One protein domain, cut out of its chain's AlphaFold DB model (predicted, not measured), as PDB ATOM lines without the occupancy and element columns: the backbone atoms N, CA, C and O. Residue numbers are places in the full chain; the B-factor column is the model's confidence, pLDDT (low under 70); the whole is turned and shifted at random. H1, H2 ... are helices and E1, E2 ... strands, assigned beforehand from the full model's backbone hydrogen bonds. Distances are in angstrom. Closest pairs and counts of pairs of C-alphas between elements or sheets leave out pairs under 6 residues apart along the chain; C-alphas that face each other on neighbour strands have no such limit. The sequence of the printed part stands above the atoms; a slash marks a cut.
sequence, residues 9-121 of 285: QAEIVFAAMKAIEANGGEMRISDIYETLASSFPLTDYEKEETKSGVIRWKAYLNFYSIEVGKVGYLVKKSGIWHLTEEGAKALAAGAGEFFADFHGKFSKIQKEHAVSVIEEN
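What this domain is: This is residues 9 to 121 of the 285 residues of a protein of Alistipes sp. AF14-19 (UniProt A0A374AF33). What is the main picture? A small three-stranded sheet, E1 E3 E2, lies over a core of crossed helices, H1 and H4, with H2 on the same face; H5 and H6 make a helical hairpin beyond H1, and residues 110 to 121 stick out as a tail. What makes it up? The printed part has 113 residues, with six named helices and three named strands in the order H1 E1 H2 H3 H4 E2 E3 H5 H6; it is mostly helix, its sheet antiparallel. It is compact, with a radius of gyration of the C-alphas of 14.7 A and spans of 42 by 35 by 29 A.

How they stand to each other: How is the sheet paired? Inner strand E3, residues 80 to 83, is antiparallel to E1, residues 26 to 28, with N 27 and O 81 2.9 A apart. E3 forms a hairpin with E2, residues 74 to 77, with N 82 and O 75 2.8 A apart; both pairs are within hydrogen-bond range. Which helices are on it? H1, residues 9 to 22, and H4, residues 56 to 70, lie on the same face and touch about perpendicular at 73 degrees, the closest C-alphas being those of Gln 9 and Tyr 60, 5.3 A. H2, residues 29 to 39, is on the sheet and touches H1, closest at the C-alphas of Ala 16 and Ile 32, 6.1 A. Where are the others? H5, residues 85 to 92, only grazes the sheet and forms a hairpin with H6, residues 95 to 113, closest at C-alphas 90 and 98, 5.1 A. H3, residues 44 to 47, touches residues 56 to 57 of H4 alone, closest at C-alphas 46 and 57, 5.0 A. Are the helix backbones complete? Each O i to N i+4 pair is within range in H1, H2, H5 and H6, and 9 of 11 in H4; H3 is too short.

Where its parts are: How long are the longer helices? H6 measures 26.3 A, H4 22.0 A and H1 20.1 A from first to last C-alpha. Where are the anchors? H1 begins at C-alpha 9 (-18.335, -11.317, 140.009), and H6 ends at C-alpha 113 (-40.302, -4.808, 141.535).

The domain as a whole: Is it unbroken? The printed part has no cut and no long link. Where is confidence low? Residues 51 to 54 and 112 to 121 are under 70.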
ATOM      1  N   GLN A   9     -17.746 -11.849 138.780       80.38
ATOM      2  CA  GLN A   9     -18.335 -11.317 140.009       80.38
ATOM      3  C   GLN A   9     -19.116 -12.394 140.777       80.38
ATOM      4  O   GLN A   9     -18.972 -12.518 141.993       80.38
ATOM      5  N   ALA A  10     -19.889 -13.210 140.054       82.50
ATOM      6  CA  ALA A  10     -20.667 -14.300 140.624       82.50
ATOM      7  C   ALA A  10     -19.765 -15.394 141.220       82.50
ATOM      8  O   ALA A  10     -20.042 -15.899 142.308       82.50
ATOM      9  N   GLU A  11     -18.652 -15.713 140.554       89.12
ATOM     10  CA  GLU A  11     -17.646 -16.651 141.067       89.12
ATOM     11  C   GLU A  11     -16.993 -16.153 142.366       89.12
ATOM     12  O   GLU A  11     -16.826 -16.934 143.303       89.12
ATOM     13  N   ILE A  12     -16.665 -14.856 142.447       91.88
ATOM     14  CA  ILE A  12     -16.070 -14.237 143.643       91.88
ATOM     15  C   ILE A  12     -17.030 -14.318 144.836       91.88
ATOM     16  O   ILE A  12     -16.625 -14.722 145.927       91.88
ATOM     17  N   VAL A  13     -18.309 -13.970 144.648       91.44
ATOM     18  CA  VAL A  13     -19.310 -14.066 145.725       91.44
ATOM     19  C   VAL A  13     -19.550 -15.508 146.151       91.44
ATOM     20  O   VAL A  13     -19.627 -15.786 147.346       91.44
ATOM     21  N   PHE A  14     -19.628 -16.435 145.200       93.88
ATOM     22  CA  PHE A  14     -19.795 -17.850 145.506       93.88
ATOM     23  C   PHE A  14     -18.615 -18.387 146.331       93.88
ATOM     24  O   PHE A  14     -18.810 -19.116 147.303       93.88
ATOM     25  N   ALA A  15     -17.387 -17.972 146.003       95.44
ATOM     26  CA  ALA A  15     -16.204 -18.296 146.794       95.44
ATOM     27  C   ALA A  15     -16.240 -17.666 148.198       95.44
ATOM     28  O   ALA A  15     -15.900 -18.344 149.167       95.44
ATOM     29  N   ALA A  16     -16.697 -16.415 148.336       96.06
ATOM     30  CA  ALA A  16     -16.906 -15.788 149.647       96.06
ATOM     31  C   ALA A  16     -17.906 -16.576 150.500       96.06
ATOM     32  O   ALA A  16     -17.646 -16.837 151.669       96.06
ATOM     33  N   MET A  17     -19.031 -16.997 149.921       96.44
ATOM     34  CA  MET A  17     -20.031 -17.789 150.638       96.44
ATOM     35  C   MET A  17     -19.473 -19.138 151.099       96.44
ATOM     36  O   MET A  17     -19.736 -19.546 152.227       96.44
ATOM     37  N   LYS A  18     -18.646 -19.798 150.276       96.31
ATOM     38  CA  LYS A  18     -17.931 -21.016 150.686       96.31
ATOM     39  C   LYS A  18     -16.949 -20.770 151.828       96.31
ATOM     40  O   LYS A  18     -16.830 -21.612 152.713       96.31
ATOM     41  N   ALA A  19     -16.258 -19.629 151.831       96.81
ATOM     42  CA  ALA A  19     -15.387 -19.251 152.942       96.81
ATOM     43  C   ALA A  19     -16.190 -19.052 154.240       96.81
ATOM     44  O   ALA A  19     -15.788 -19.550 155.288       96.81
ATOM     45  N   ILE A  20     -17.361 -18.409 154.158       97.19
ATOM     46  CA  ILE A  20     -18.272 -18.238 155.301       97.19
ATOM     47  C   ILE A  20     -18.767 -19.593 155.819       97.19
ATOM     48  O   ILE A  20     -18.750 -19.829 157.025       97.19
ATOM     49  N   GLU A  21     -19.176 -20.494 154.923       96.56
ATOM     50  CA  GLU A  21     -19.604 -21.854 155.276       96.56
ATOM     51  C   GLU A  21     -18.488 -22.620 156.002       96.56
ATOM     52  O   GLU A  21     -18.710 -23.165 157.084       96.56
ATOM     53  N   ALA A  22     -17.266 -22.586 155.461       94.56
ATOM     54  CA  ALA A  22     -16.095 -23.213 156.072       94.56
ATOM     55  C   ALA A  22     -15.730 -22.606 157.440       94.56
ATOM     56  O   ALA A  22     -15.190 -23.308 158.294       94.56
ATOM     57  N   ASN A  23     -16.063 -21.331 157.673       93.69
ATOM     58  CA  ASN A  23     -15.865 -20.637 158.947       93.69
ATOM     59  C   ASN A  23     -17.020 -20.845 159.952       93.69
ATOM     60  O   ASN A  23     -17.145 -20.109 160.928       93.69
ATOM     61  N   GLY A  24     -17.883 -21.844 159.735       91.88
ATOM     62  CA  GLY A  24     -18.983 -22.169 160.647       91.88
ATOM     63  C   GLY A  24     -20.263 -21.365 160.409       91.88
ATOM     64  O   GLY A  24     -21.111 -21.305 161.296       91.88
ATOM     65  N   GLY A  25     -20.419 -20.767 159.224       92.81
ATOM     66  CA  GLY A  25     -21.646 -20.088 158.792       92.81
ATOM     67  C   GLY A  25     -21.682 -18.583 159.058       92.81
ATOM     68  O   GLY A  25     -22.627 -17.918 158.639       92.81
ATOM     69  N   GLU A  26     -20.659 -18.013 159.690       94.69
ATOM     70  CA  GLU A  26     -20.499 -16.565 159.826       94.69
ATOM     71  C   GLU A  26     -19.038 -16.153 159.666       94.69
ATOM     72  O   GLU A  26     -18.138 -16.879 160.082       94.69
ATOM     73  N   MET A  27     -18.771 -15.001 159.054       94.75
ATOM     74  CA  MET A  27     -17.405 -14.510 158.857       94.75
ATOM     75  C   MET A  27     -17.380 -12.986 158.744       94.75
ATOM     76  O   MET A  27     -18.302 -12.377 158.197       94.75
ATOM     77  N   ARG A  28     -16.325 -12.345 159.254       88.88
ATOM     78  CA  ARG A  28     -16.142 -10.895 159.093       88.88
ATOM     79  C   ARG A  28     -15.736 -10.579 157.663       88.88
ATOM     80  O   ARG A  28     -14.961 -11.317 157.063       88.88
ATOM     81  N   ILE A  29     -16.185  -9.440 157.145       89.19
ATOM     82  CA  ILE A  29     -15.828  -9.009 155.787       89.19
ATOM     83  C   ILE A  29     -14.314  -8.831 155.590       89.19
ATOM     84  O   ILE A  29     -13.800  -9.133 154.516       89.19
ATOM     85  N   SER A  30     -13.578  -8.429 156.635       85.50
ATOM     86  CA  SER A  30     -12.108  -8.404 156.632       85.50
ATOM     87  C   SER A  30     -11.513  -9.784 156.360       85.50
ATOM     88  O   SER A  30     -10.664  -9.929 155.486       85.50
ATOM     89  N   ASP A  31     -12.015 -10.795 157.061       89.62
ATOM     90  CA  ASP A  31     -11.478 -12.152 157.037       89.62
ATOM     91  C   ASP A  31     -11.880 -12.847 155.726       89.62
ATOM     92  O   ASP A  31     -11.097 -13.604 155.149       89.62
ATOM     93  N   ILE A  32     -13.073 -12.536 155.200       94.88
ATOM     94  CA  ILE A  32     -13.495 -12.928 153.847       94.88
ATOM     95  C   ILE A  32     -12.518 -12.347 152.822       94.88
ATOM     96  O   ILE A  32     -12.086 -13.060 151.914       94.88
ATOM     97  N   TYR A  33     -12.140 -11.069 152.960       93.38
ATOM     98  CA  TYR A  33     -11.196 -10.466 152.029       93.38
ATOM     99  C   TYR A  33      -9.821 -11.136 152.083       93.38
ATOM    100  O   TYR A  33      -9.245 -11.424 151.036       93.38
ATOM    101  N   GLU A  34      -9.289 -11.384 153.276       91.56
ATOM    102  CA  GLU A  34      -8.005 -12.072 153.440       91.56
ATOM    103  C   GLU A  34      -8.052 -13.482 152.841       91.56
ATOM    104  O   GLU A  34      -7.191 -13.853 152.042       91.56
ATOM    105  N   THR A  35      -9.122 -14.224 153.126       95.12
ATOM    106  CA  THR A  35      -9.315 -15.584 152.617       95.12
ATOM    107  C   THR A  35      -9.362 -15.609 151.096       95.12
ATOM    108  O   THR A  35      -8.672 -16.417 150.472       95.12
ATOM    109  N   LEU A  36     -10.133 -14.719 150.468       94.88
ATOM    110  CA  LEU A  36     -10.222 -14.660 149.010       94.88
ATOM    111  C   LEU A  36      -8.928 -14.174 148.361       94.88
ATOM    112  O   LEU A  36      -8.542 -14.715 147.329       94.88
ATOM    113  N   ALA A  37      -8.230 -13.216 148.971       91.81
ATOM    114  CA  ALA A  37      -6.938 -12.760 148.472       91.81
ATOM    115  C   ALA A  37      -5.896 -13.890 148.432       91.81
ATOM    116  O   ALA A  37      -5.049 -13.902 147.538       91.81
ATOM    117  N   SER A  38      -5.961 -14.840 149.373       91.50
ATOM    118  CA  SER A  38      -5.041 -15.982 149.437       91.50
ATOM    119  C   SER A  38      -5.494 -17.209 148.641       91.50
ATOM    120  O   SER A  38      -4.644 -17.948 148.150       91.50
ATOM    121  N   SER A  39      -6.801 -17.465 148.531       90.62
ATOM    122  CA  SER A  39      -7.328 -18.744 148.019       90.62
ATOM    123  C   SER A  39      -8.045 -18.660 146.671       90.62
ATOM    124  O   SER A  39      -8.138 -19.670 145.972       90.62
ATOM    125  N   PHE A  40      -8.545 -17.486 146.276       93.12
ATOM    126  CA  PHE A  40      -9.272 -17.323 145.021       93.12
ATOM    127  C   PHE A  40      -8.322 -16.862 143.903       93.12
ATOM    128  O   PHE A  40      -7.531 -15.940 144.115       93.12
ATOM    129  N   PRO A  41      -8.383 -17.456 142.693       92.50
ATOM    130  CA  PRO A  41      -7.511 -17.087 141.578       92.50
ATOM    131  C   PRO A  41      -7.934 -15.739 140.971       92.50
ATOM    132  O   PRO A  41      -8.608 -15.669 139.938       92.50
ATOM    133  N   LEU A  42      -7.554 -14.656 141.648       92.69
ATOM    134  CA  LEU A  42      -7.757 -13.278 141.215       92.69
ATOM    135  C   LEU A  42      -6.789 -12.925 140.081       92.69
ATOM    136  O   LEU A  42      -5.573 -13.107 140.201       92.69
ATOM    137  N   THR A  43      -7.335 -12.367 139.005       91.56
ATOM    138  CA  THR A  43      -6.564 -11.807 137.888       91.56
ATOM    139  C   THR A  43      -5.887 -10.495 138.292       91.56
ATOM    140  O   THR A  43      -6.287  -9.852 139.263       91.56
ATOM    141  N   ASP A  44      -4.872 -10.059 137.545       91.38
ATOM    142  CA  ASP A  44      -4.182  -8.797 137.848       91.38
ATOM    143  C   ASP A  44      -5.113  -7.589 137.695       91.38
ATOM    144  O   ASP A  44      -5.155  -6.731 138.573       91.38
ATOM    145  N   TYR A  45      -5.982  -7.607 136.680       86.56
ATOM    146  CA  TYR A  45      -7.045  -6.613 136.509       86.56
ATOM    147  C   TYR A  45      -7.977  -6.523 137.727       86.56
ATOM    148  O   TYR A  45      -8.426  -5.448 138.113       86.56
ATOM    149  N   GLU A  46      -8.293  -7.647 138.360       87.00
ATOM    150  CA  GLU A  46      -9.147  -7.684 139.547       87.00
ATOM    151  C   GLU A  46      -8.454  -7.117 140.795       87.00
ATOM    152  O   GLU A  46      -9.139  -6.617 141.688       87.00
ATOM    153  N   LYS A  47      -7.117  -7.160 140.856       90.38
ATOM    154  CA  LYS A  47      -6.299  -6.649 141.973       90.38
ATOM    155  C   LYS A  47      -6.006  -5.151 141.894       90.38
ATOM    156  O   LYS A  47      -5.609  -4.570 142.899       90.38
ATOM    157  N   GLU A  48      -6.190  -4.537 140.733       84.88
ATOM    158  CA  GLU A  48      -6.030  -3.095 140.548       84.88
ATOM    159  C   GLU A  48      -7.101  -2.278 141.285       84.88
ATOM    160  O   GLU A  48      -8.210  -2.749 141.567       84.88
ATOM    161  N   GLU A  49      -6.780  -1.011 141.534       75.81
ATOM    162  CA  GLU A  49      -7.730  -0.031 142.045       75.81
ATOM    163  C   GLU A  49      -8.687   0.464 140.948       75.81
ATOM    164  O   GLU A  49      -8.346   0.628 139.772       75.81
ATOM    165  N   THR A  50      -9.931   0.709 141.339       72.00
ATOM    166  CA  THR A  50     -10.920   1.438 140.551       72.00
ATOM    167  C   THR A  50     -10.600   2.934 140.552       72.00
ATOM    168  O   THR A  50      -9.777   3.423 141.323       72.00
ATOM    169  N   LYS A  51     -11.325   3.710 139.738       59.56
ATOM    170  CA  LYS A  51     -11.235   5.182 139.748       59.56
ATOM    171  C   LYS A  51     -11.558   5.807 141.116       59.56
ATOM    172  O   LYS A  51     -11.161   6.936 141.365       59.56
ATOM    173  N   SER A  52     -12.270   5.079 141.977       49.06
ATOM    174  CA  SER A  52     -12.617   5.462 143.348       49.06
ATOM    175  C   SER A  52     -11.588   5.015 144.402       49.06
ATOM    176  O   SER A  52     -11.825   5.212 145.589       49.06
ATOM    177  N   GLY A  53     -10.453   4.422 144.002       61.00
ATOM    178  CA  GLY A  53      -9.384   3.988 144.916       61.00
ATOM    179  C   GLY A  53      -9.650   2.653 145.622       61.00
ATOM    180  O   GLY A  53      -9.027   2.340 146.634       61.00
ATOM    181  N   VAL A  54     -10.601   1.854 145.128       62.78
ATOM    182  CA  VAL A  54     -11.011   0.583 145.742       62.78
ATOM    183  C   VAL A  54     -10.471  -0.572 144.923       62.78
ATOM    184  O   VAL A  54     -10.571  -0.563 143.703       62.78
ATOM    185  N   ILE A  55      -9.961  -1.618 145.569       80.12
ATOM    186  CA  ILE A  55      -9.532  -2.819 144.844       80.12
ATOM    187  C   ILE A  55     -10.741  -3.467 144.147       80.12
ATOM    188  O   ILE A  55     -11.731  -3.820 144.795       80.12
ATOM    189  N   ARG A  56     -10.650  -3.655 142.828       86.00
ATOM    190  CA  ARG A  56     -11.776  -4.000 141.946       86.00
ATOM    191  C   ARG A  56     -12.525  -5.269 142.355       86.00
ATOM    192  O   ARG A  56     -13.754  -5.269 142.372       86.00
ATOM    193  N   TRP A  57     -11.831  -6.333 142.752       86.69
ATOM    194  CA  TRP A  57     -12.501  -7.564 143.191       86.69
ATOM    195  C   TRP A  57     -13.274  -7.405 144.505       86.69
ATOM    196  O   TRP A  57     -14.282  -8.085 144.702       86.69
ATOM    197  N   LYS A  58     -12.854  -6.489 145.389       88.06
ATOM    198  CA  LYS A  58     -13.605  -6.168 146.611       88.06
ATOM    199  C   LYS A  58     -14.896  -5.433 146.271       88.06
ATOM    200  O   LYS A  58     -15.931  -5.740 146.852       88.06
ATOM    201  N   ALA A  59     -14.846  -4.527 145.291       76.44
ATOM    202  CA  ALA A  59     -16.040  -3.870 144.764       76.44
ATOM    203  C   ALA A  59     -17.013  -4.896 144.159       76.44
ATOM    204  O   ALA A  59     -18.194  -4.890 144.488       76.44
ATOM    205  N   TYR A  60     -16.510  -5.849 143.364       84.44
ATOM    206  CA  TYR A  60     -17.328  -6.939 142.819       84.44
ATOM    207  C   TYR A  60     -18.009  -7.770 143.904       84.44
ATOM    208  O   TYR A  60     -19.209  -8.025 143.816       84.44
ATOM    209  N   LEU A  61     -17.256  -8.171 144.931       88.12
ATOM    210  CA  LEU A  61     -17.792  -8.926 146.058       88.12
ATOM    211  C   LEU A  61     -18.902  -8.148 146.775       88.12
ATOM    212  O   LEU A  61     -19.985  -8.685 147.008       88.12
ATOM    213  N   ASN A  62     -18.652  -6.880 147.098       79.31
ATOM    214  CA  ASN A  62     -19.620  -6.044 147.802       79.31
ATOM    215  C   ASN A  62     -20.903  -5.867 146.983       79.31
ATOM    216  O   ASN A  62     -21.982  -6.147 147.505       79.31
ATOM    217  N   PHE A  63     -20.787  -5.527 145.700       72.56
ATOM    218  CA  PHE A  63     -21.930  -5.339 144.810       72.56
ATOM    219  C   PHE A  63     -22.782  -6.610 144.703       72.56
ATOM    220  O   PHE A  63     -23.970  -6.628 145.026       72.56
ATOM    221  N   TYR A  64     -22.148  -7.723 144.333       82.19
ATOM    222  CA  TYR A  64     -22.856  -8.973 144.064       82.19
ATOM    223  C   TYR A  64     -23.440  -9.588 145.354       82.19
ATOM    224  O   TYR A  64     -24.458 -10.283 145.328       82.19
ATOM    225  N   SER A  65     -22.868  -9.270 146.524       83.94
ATOM    226  CA  SER A  65     -23.407  -9.698 147.823       83.94
ATOM    227  C   SER A  65     -24.739  -9.036 148.190       83.94
ATOM    228  O   SER A  65     -25.460  -9.546 149.047       83.94
ATOM    229  N   ILE A  66     -25.081  -7.887 147.593       76.94
ATOM    230  CA  ILE A  66     -26.395  -7.251 147.771       76.94
ATOM    231  C   ILE A  66     -27.469  -8.117 147.114       76.94
ATOM    232  O   ILE A  66     -28.490  -8.407 147.733       76.94
ATOM    233  N   GLU A  67     -27.225  -8.565 145.885       82.88
ATOM    234  CA  GLU A  67     -28.158  -9.407 145.133       82.88
ATOM    235  C   GLU A  67     -28.375 -10.753 145.828       82.88
ATOM    236  O   GLU A  67     -29.511 -11.193 146.005       82.88
ATOM    237  N   VAL A  68     -27.290 -11.362 146.308       88.00
ATOM    238  CA  VAL A  68     -27.334 -12.598 147.101       88.00
ATOM    239  C   VAL A  68     -28.081 -12.408 148.425       88.00
ATOM    240  O   VAL A  68     -28.828 -13.291 148.846       88.00
ATOM    241  N   GLY A  69     -27.947 -11.243 149.062       89.00
ATOM    242  CA  GLY A  69     -28.749 -10.894 150.234       89.00
ATOM    243  C   GLY A  69     -30.240 -10.759 149.910       89.00
ATOM    244  O   GLY A  69     -31.076 -11.271 150.652       89.00
ATOM    245  N   LYS A  70     -30.591 -10.139 148.775       86.12
ATOM    246  CA  LYS A  70     -31.989  -9.963 148.333       86.12
ATOM    247  C   LYS A  70     -32.709 -11.288 148.086       86.12
ATOM    248  O   LYS A  70     -33.897 -11.378 148.367       86.12
ATOM    249  N   VAL A  71     -32.009 -12.309 147.589       90.44
ATOM    250  CA  VAL A  71     -32.583 -13.659 147.418       90.44
ATOM    251  C   VAL A  71     -32.578 -14.493 148.707       90.44
ATOM    252  O   VAL A  71     -32.934 -15.665 148.666       90.44
ATOM    253  N   GLY A  72     -32.176 -13.912 149.844       92.00
ATOM    254  CA  GLY A  72     -32.262 -14.543 151.163       92.00
ATOM    255  C   GLY A  72     -31.084 -15.438 151.545       92.00
ATOM    256  O   GLY A  72     -31.110 -16.048 152.610       92.00
ATOM    257  N   TYR A  73     -30.029 -15.529 150.732       95.44
ATOM    258  CA  TYR A  73     -28.914 -16.441 151.014       95.44
ATOM    259  C   TYR A  73     -27.939 -15.928 152.076       95.44
ATOM    260  O   TYR A  73     -27.180 -16.710 152.649       95.44
ATOM    261  N   LEU A  74     -27.914 -14.617 152.316       93.88
ATOM    262  CA  LEU A  74     -26.904 -13.996 153.162       93.88
ATOM    263  C   LEU A  74     -27.491 -12.831 153.959       93.88
ATOM    264  O   LEU A  74     -28.197 -11.984 153.416       93.88
ATOM    265  N   VAL A  75     -27.169 -12.774 155.249       91.62
ATOM    266  CA  VAL A  75     -27.546 -11.680 156.151       91.62
ATOM    267  C   VAL A  75     -26.283 -10.958 156.594       91.62
ATOM    268  O   VAL A  75     -25.358 -11.577 157.112       91.62
ATOM    269  N   LYS A  76     -26.232  -9.638 156.404       87.56
ATOM    270  CA  LYS A  76     -25.088  -8.805 156.798       87.56
ATOM    271  C   LYS A  76     -25.463  -7.998 158.037       87.56
ATOM    272  O   LYS A  76     -26.469  -7.290 158.020       87.56
ATOM    273  N   LYS A  77     -24.673  -8.089 159.107       81.38
ATOM    274  CA  LYS A  77     -24.904  -7.350 160.354       81.38
ATOM    275  C   LYS A  77     -23.581  -6.866 160.938       81.38
ATOM    276  O   LYS A  77     -22.715  -7.678 161.234       81.38
ATOM    277  N   SER A  78     -23.428  -5.547 161.082       76.50
ATOM    278  CA  SER A  78     -22.223  -4.908 161.646       76.50
ATOM    279  C   SER A  78     -20.906  -5.457 161.058       76.50
ATOM    280  O   SER A  78     -19.986  -5.817 161.783       76.50
ATOM    281  N   GLY A  79     -20.824  -5.601 159.727       76.75
ATOM    282  CA  GLY A  79     -19.622  -6.113 159.045       76.75
ATOM    283  C   GLY A  79     -19.384  -7.629 159.154       76.75
ATOM    284  O   GLY A  79     -18.399  -8.126 158.604       76.75
ATOM    285  N   ILE A  80     -20.281  -8.370 159.812       83.94
ATOM    286  CA  ILE A  80     -20.299  -9.836 159.851       83.94
ATOM    287  C   ILE A  80     -21.330 -10.342 158.845       83.94
ATOM    288  O   ILE A  80     -22.463  -9.860 158.783       83.94
ATOM    289  N   TRP A  81     -20.912 -11.282 158.007       94.31
ATOM    290  CA  TRP A  81     -21.743 -11.923 157.000       94.31
ATOM    291  C   TRP A  81     -22.140 -13.298 157.520       94.31
ATOM    292  O   TRP A  81     -21.278 -14.124 157.806       94.31
ATOM    293  N   HIS A  82     -23.442 -13.525 157.643       95.31
ATOM    294  CA  HIS A  82     -24.037 -14.773 158.095       95.31
ATOM    295  C   HIS A  82     -24.667 -15.484 156.900       95.31
ATOM    296  O   HIS A  82     -25.514 -14.917 156.200       95.31
ATOM    297  N   LEU A  83     -24.260 -16.725 156.671       97.19
ATOM    298  CA  LEU A  83     -24.876 -17.607 155.694       97.19
ATOM    299  C   LEU A  83     -26.201 -18.129 156.261       97.19
ATOM    300  O   LEU A  83     -26.251 -18.641 157.378       97.19
ATOM    301  N   THR A  84     -27.286 -17.984 155.502       96.94
ATOM    302  CA  THR A  84     -28.597 -18.506 155.911       96.94
ATOM    303  C   THR A  84     -28.703 -20.001 155.623       96.94
ATOM    304  O   THR A  84     -27.955 -20.544 154.811       96.94
ATOM    305  N   GLU A  85     -29.678 -20.683 156.233       94.38
ATOM    306  CA  GLU A  85     -29.963 -22.088 155.895       94.38
ATOM    307  C   GLU A  85     -30.280 -22.273 154.404       94.38
ATOM    308  O   GLU A  85     -29.918 -23.284 153.806       94.38
ATOM    309  N   GLU A  86     -30.960 -21.297 153.799       94.38
ATOM    310  CA  GLU A  86     -31.284 -21.305 152.375       94.38
ATOM    311  C   GLU A  86     -30.029 -21.128 151.514       94.38
ATOM    312  O   GLU A  86     -29.835 -21.876 150.557       94.38
ATOM    313  N   GLY A  87     -29.141 -20.206 151.897       94.12
ATOM    314  CA  GLY A  87     -27.854 -20.008 151.233       94.12
ATOM    315  C   GLY A  87     -26.939 -21.228 151.333       94.12
ATOM    316  O   GLY A  87     -26.334 -21.615 150.336       94.12
ATOM    317  N   ALA A  88     -26.880 -21.880 152.497       94.31
ATOM    318  CA  ALA A  88     -26.101 -23.105 152.695       94.31
ATOM    319  C   ALA A  88     -26.624 -24.265 151.830       94.31
ATOM    320  O   ALA A  88     -25.854 -24.946 151.156       94.31
ATOM    321  N   LYS A  89     -27.951 -24.450 151.763       94.06
ATOM    322  CA  LYS A  89     -28.566 -25.442 150.862       94.06
ATOM    323  C   LYS A  89     -28.239 -25.154 149.395       94.06
ATOM    324  O   LYS A  89     -27.895 -26.078 148.663       94.06
ATOM    325  N   ALA A  90     -28.312 -23.888 148.982       92.69
ATOM    326  CA  ALA A  90     -27.978 -23.481 147.622       92.69
ATOM    327  C   ALA A  90     -26.490 -23.719 147.293       92.69
ATOM    328  O   ALA A  90     -26.170 -24.124 146.181       92.69
ATOM    329  N   LEU A  91     -25.574 -23.515 148.246       92.62
ATOM    330  CA  LEU A  91     -24.150 -23.822 148.062       92.62
ATOM    331  C   LEU A  91     -23.884 -25.323 147.907       92.62
ATOM    332  O   LEU A  91     -23.107 -25.721 147.033       92.62
ATOM    333  N   ALA A  92     -24.538 -26.147 148.729       91.88
ATOM    334  CA  ALA A  92     -24.385 -27.600 148.713       91.88
ATOM    335  C   ALA A  92     -24.843 -28.238 147.388       91.88
ATOM    336  O   ALA A  92     -24.294 -29.259 146.977       91.88
ATOM    337  N   ALA A  93     -25.794 -27.606 146.695       88.38
ATOM    338  CA  ALA A  93     -26.274 -27.998 145.368       88.38
ATOM    339  C   ALA A  93     -25.211 -27.841 144.253       88.38
ATOM    340  O   ALA A  93     -25.345 -28.371 143.151       88.38
ATOM    341  N   GLY A  94     -24.109 -27.143 144.543       87.31
ATOM    342  CA  GLY A  94     -23.024 -26.904 143.598       87.31
ATOM    343  C   GLY A  94     -23.245 -25.661 142.735       87.31
ATOM    344  O   GLY A  94     -24.329 -25.092 142.668       87.31
ATOM    345  N   ALA A  95     -22.177 -25.207 142.072       85.88
ATOM    346  CA  ALA A  95     -22.154 -23.897 141.413       85.88
ATOM    347  C   ALA A  95     -23.227 -23.742 140.320       85.88
ATOM    348  O   ALA A  95     -23.866 -22.698 140.238       85.88
ATOM    349  N   GLY A  96     -23.446 -24.772 139.496       84.06
ATOM    350  CA  GLY A  96     -24.440 -24.724 138.418       84.06
ATOM    351  C   GLY A  96     -25.862 -24.518 138.944       84.06
ATOM    352  O   GLY A  96     -26.548 -23.587 138.521       84.06
ATOM    353  N   GLU A  97     -26.276 -25.338 139.915       86.75
ATOM    354  CA  GLU A  97     -27.603 -25.236 140.533       86.75
ATOM    355  C   GLU A  97     -27.752 -23.961 141.366       86.75
ATOM    356  O   GLU A  97     -28.788 -23.303 141.279       86.75
ATOM    357  N   PHE A  98     -26.701 -23.548 142.083       90.44
ATOM    358  CA  PHE A  98     -26.671 -22.280 142.812       90.44
ATOM    359  C   PHE A  98     -26.996 -21.098 141.897       90.44
ATOM    360  O   PHE A  98     -27.890 -20.307 142.194       90.44
ATOM    361  N   PHE A  99     -26.295 -20.971 140.764       87.25
ATOM    362  CA  PHE A  99     -26.518 -19.846 139.856       87.25
ATOM    363  C   PHE A  99     -27.869 -19.941 139.146       87.25
ATOM    364  O   PHE A  99     -28.499 -18.910 138.907       87.25
ATOM    365  N   ALA A 100     -28.353 -21.148 138.848       85.56
ATOM    366  CA  ALA A 100     -29.688 -21.339 138.292       85.56
ATOM    367  C   ALA A 100     -30.793 -20.887 139.269       85.56
ATOM    368  O   ALA A 100     -31.674 -20.120 138.867       85.56
ATOM    369  N   ASP A 101     -30.725 -21.300 140.541       88.62
ATOM    370  CA  ASP A 101     -31.682 -20.892 141.582       88.62
ATOM    371  C   ASP A 101     -31.591 -19.386 141.854       88.62
ATOM    372  O   ASP A 101     -32.607 -18.687 141.832       88.62
ATOM    373  N   PHE A 102     -30.368 -18.861 141.993       87.88
ATOM    374  CA  PHE A 102     -30.106 -17.435 142.167       87.88
ATOM    375  C   PHE A 102     -30.739 -16.602 141.048       87.88
ATOM    376  O   PHE A 102     -31.526 -15.697 141.323       87.88
ATOM    377  N   HIS A 103     -30.453 -16.915 139.779       85.81
ATOM    378  CA  HIS A 103     -31.008 -16.171 138.646       85.81
ATOM    379  C   HIS A 103     -32.532 -16.304 138.561       85.81
ATOM    380  O   HIS A 103     -33.210 -15.335 138.213       85.81
ATOM    381  N   GLY A 104     -33.083 -17.470 138.910       85.50
ATOM    382  CA  GLY A 104     -34.526 -17.688 138.986       85.50
ATOM    383  C   GLY A 104     -35.199 -16.798 140.035       85.50
ATOM    384  O   GLY A 104     -36.165 -16.097 139.721       85.50
ATOM    385  N   LYS A 105     -34.673 -16.785 141.265       87.81
ATOM    386  CA  LYS A 105     -35.171 -15.951 142.372       87.81
ATOM    387  C   LYS A 105     -34.983 -14.470 142.089       87.81
ATOM    388  O   LYS A 105     -35.928 -13.697 142.216       87.81
ATOM    389  N   PHE A 106     -33.805 -14.079 141.617       81.44
ATOM    390  CA  PHE A 106     -33.504 -12.686 141.315       81.44
ATOM    391  C   PHE A 106     -34.353 -12.152 140.153       81.44
ATOM    392  O   PHE A 106     -34.840 -11.028 140.223       81.44
ATOM    393  N   SER A 107     -34.633 -12.963 139.123       81.75
ATOM    394  CA  SER A 107     -35.552 -12.579 138.040       81.75
ATOM    395  C   SER A 107     -36.995 -12.403 138.522       81.75
ATOM    396  O   SER A 107     -37.677 -11.494 138.048       81.75
ATOM    397  N   LYS A 108     -37.468 -13.226 139.469       83.12
ATOM    398  CA  LYS A 108     -38.785 -13.033 140.102       83.12
ATOM    399  C   LYS A 108     -38.831 -11.726 140.888       83.12
ATOM    400  O   LYS A 108     -39.723 -10.929 140.639       83.12
ATOM    401  N   ILE A 109     -37.819 -11.463 141.714       79.38
ATOM    402  CA  ILE A 109     -37.690 -10.207 142.466       79.38
ATOM    403  C   ILE A 109     -37.665  -9.009 141.509       79.38
ATOM    404  O   ILE A 109     -38.377  -8.037 141.744       79.38
ATOM    405  N   GLN A 110     -36.909  -9.071 140.409       71.62
ATOM    406  CA  GLN A 110     -36.897  -8.005 139.402       71.62
ATOM    407  C   GLN A 110     -38.262  -7.812 138.737       71.62
ATOM    408  O   GLN A 110     -38.665  -6.678 138.530       71.62
ATOM    409  N   LYS A 111     -38.995  -8.887 138.422       73.31
ATOM    410  CA  LYS A 111     -40.341  -8.793 137.828       73.31
ATOM    411  C   LYS A 111     -41.388  -8.270 138.810       73.31
ATOM    412  O   LYS A 111     -42.262  -7.518 138.400       73.31
ATOM    413  N   GLU A 112     -41.293  -8.646 140.080       64.69
ATOM    414  CA  GLU A 112     -42.172  -8.165 141.149       64.69
ATOM    415  C   GLU A 112     -41.921  -6.680 141.452       64.69
ATOM    416  O   GLU A 112     -42.874  -5.931 141.656       64.69
ATOM    417  N   HIS A 113     -40.665  -6.223 141.383       54.69
ATOM    418  CA  HIS A 113     -40.302  -4.808 141.535       54.69
ATOM    419  C   HIS A 113     -40.449  -3.984 140.240       54.69
ATOM    420  O   HIS A 113     -40.591  -2.767 140.305       54.69
ATOM    421  N   ALA A 114     -40.491  -4.611 139.058       41.97
ATOM    422  CA  ALA A 114     -40.766  -3.927 137.788       41.97
ATOM    423  C   ALA A 114     -42.219  -3.426 137.670       41.97
ATOM    424  O   ALA A 114     -42.518  -2.633 136.781       41.97
ATOM    425  N   VAL A 115     -43.125  -3.857 138.558       32.97
ATOM    426  CA  VAL A 115     -44.500  -3.330 138.638       32.97
ATOM    427  C   VAL A 115     -44.577  -2.069 139.515       32.97
ATOM    428  O   VAL A 115     -45.604  -1.395 139.496       32.97
ATOM    429  N   SER A 116     -43.514  -1.692 140.243       33.09
ATOM    430  CA  SER A 116     -43.582  -0.582 141.202       33.09
ATOM    431  C   SER A 116     -42.761   0.672 140.902       33.09
ATOM    432  O   SER A 116     -43.138   1.695 141.461       33.09
ATOM    433  N   VAL A 117     -41.725   0.704 140.050       29.19
ATOM    434  CA  VAL A 117     -40.989   1.972 139.813       29.19
ATOM    435  C   VAL A 117     -40.359   2.051 138.416       29.19
ATOM    436  O   VAL A 117     -39.618   1.166 137.992       29.19
ATOM    437  N   ILE A 118     -40.667   3.147 137.716       30.02
ATOM    438  CA  ILE A 118     -39.985   3.657 136.519       30.02
ATOM    439  C   ILE A 118     -38.618   4.202 136.953       30.02
ATOM    440  O   ILE A 118     -38.580   5.041 137.842       30.02
ATOM    441  N   GLU A 119     -37.549   3.724 136.309       36.84
ATOM    442  CA  GLU A 119     -36.179   4.272 136.286       36.84
ATOM    443  C   GLU A 119     -35.758   5.141 137.487       36.84
ATOM    444  O   GLU A 119     -35.806   6.368 137.436       36.84
ATOM    445  N   GLU A 120     -35.209   4.503 138.523       30.38
ATOM    446  CA  GLU A 120     -34.211   5.159 139.369       30.38
ATOM    447  C   GLU A 120     -32.823   4.671 138.966       30.38
ATOM    448  O   GLU A 120     -32.537   3.472 138.911       30.38
ATOM    449  N   ASN A 121     -31.989   5.645 138.607       29.05
ATOM    450  CA  ASN A 121     -30.613   5.479 138.181       29.05
ATOM    451  C   ASN A 121     -29.832   4.558 139.122       29.05
ATOM    452  O   ASN A 121     -29.892   4.677 140.343       29.05
TER     453      ASN A 121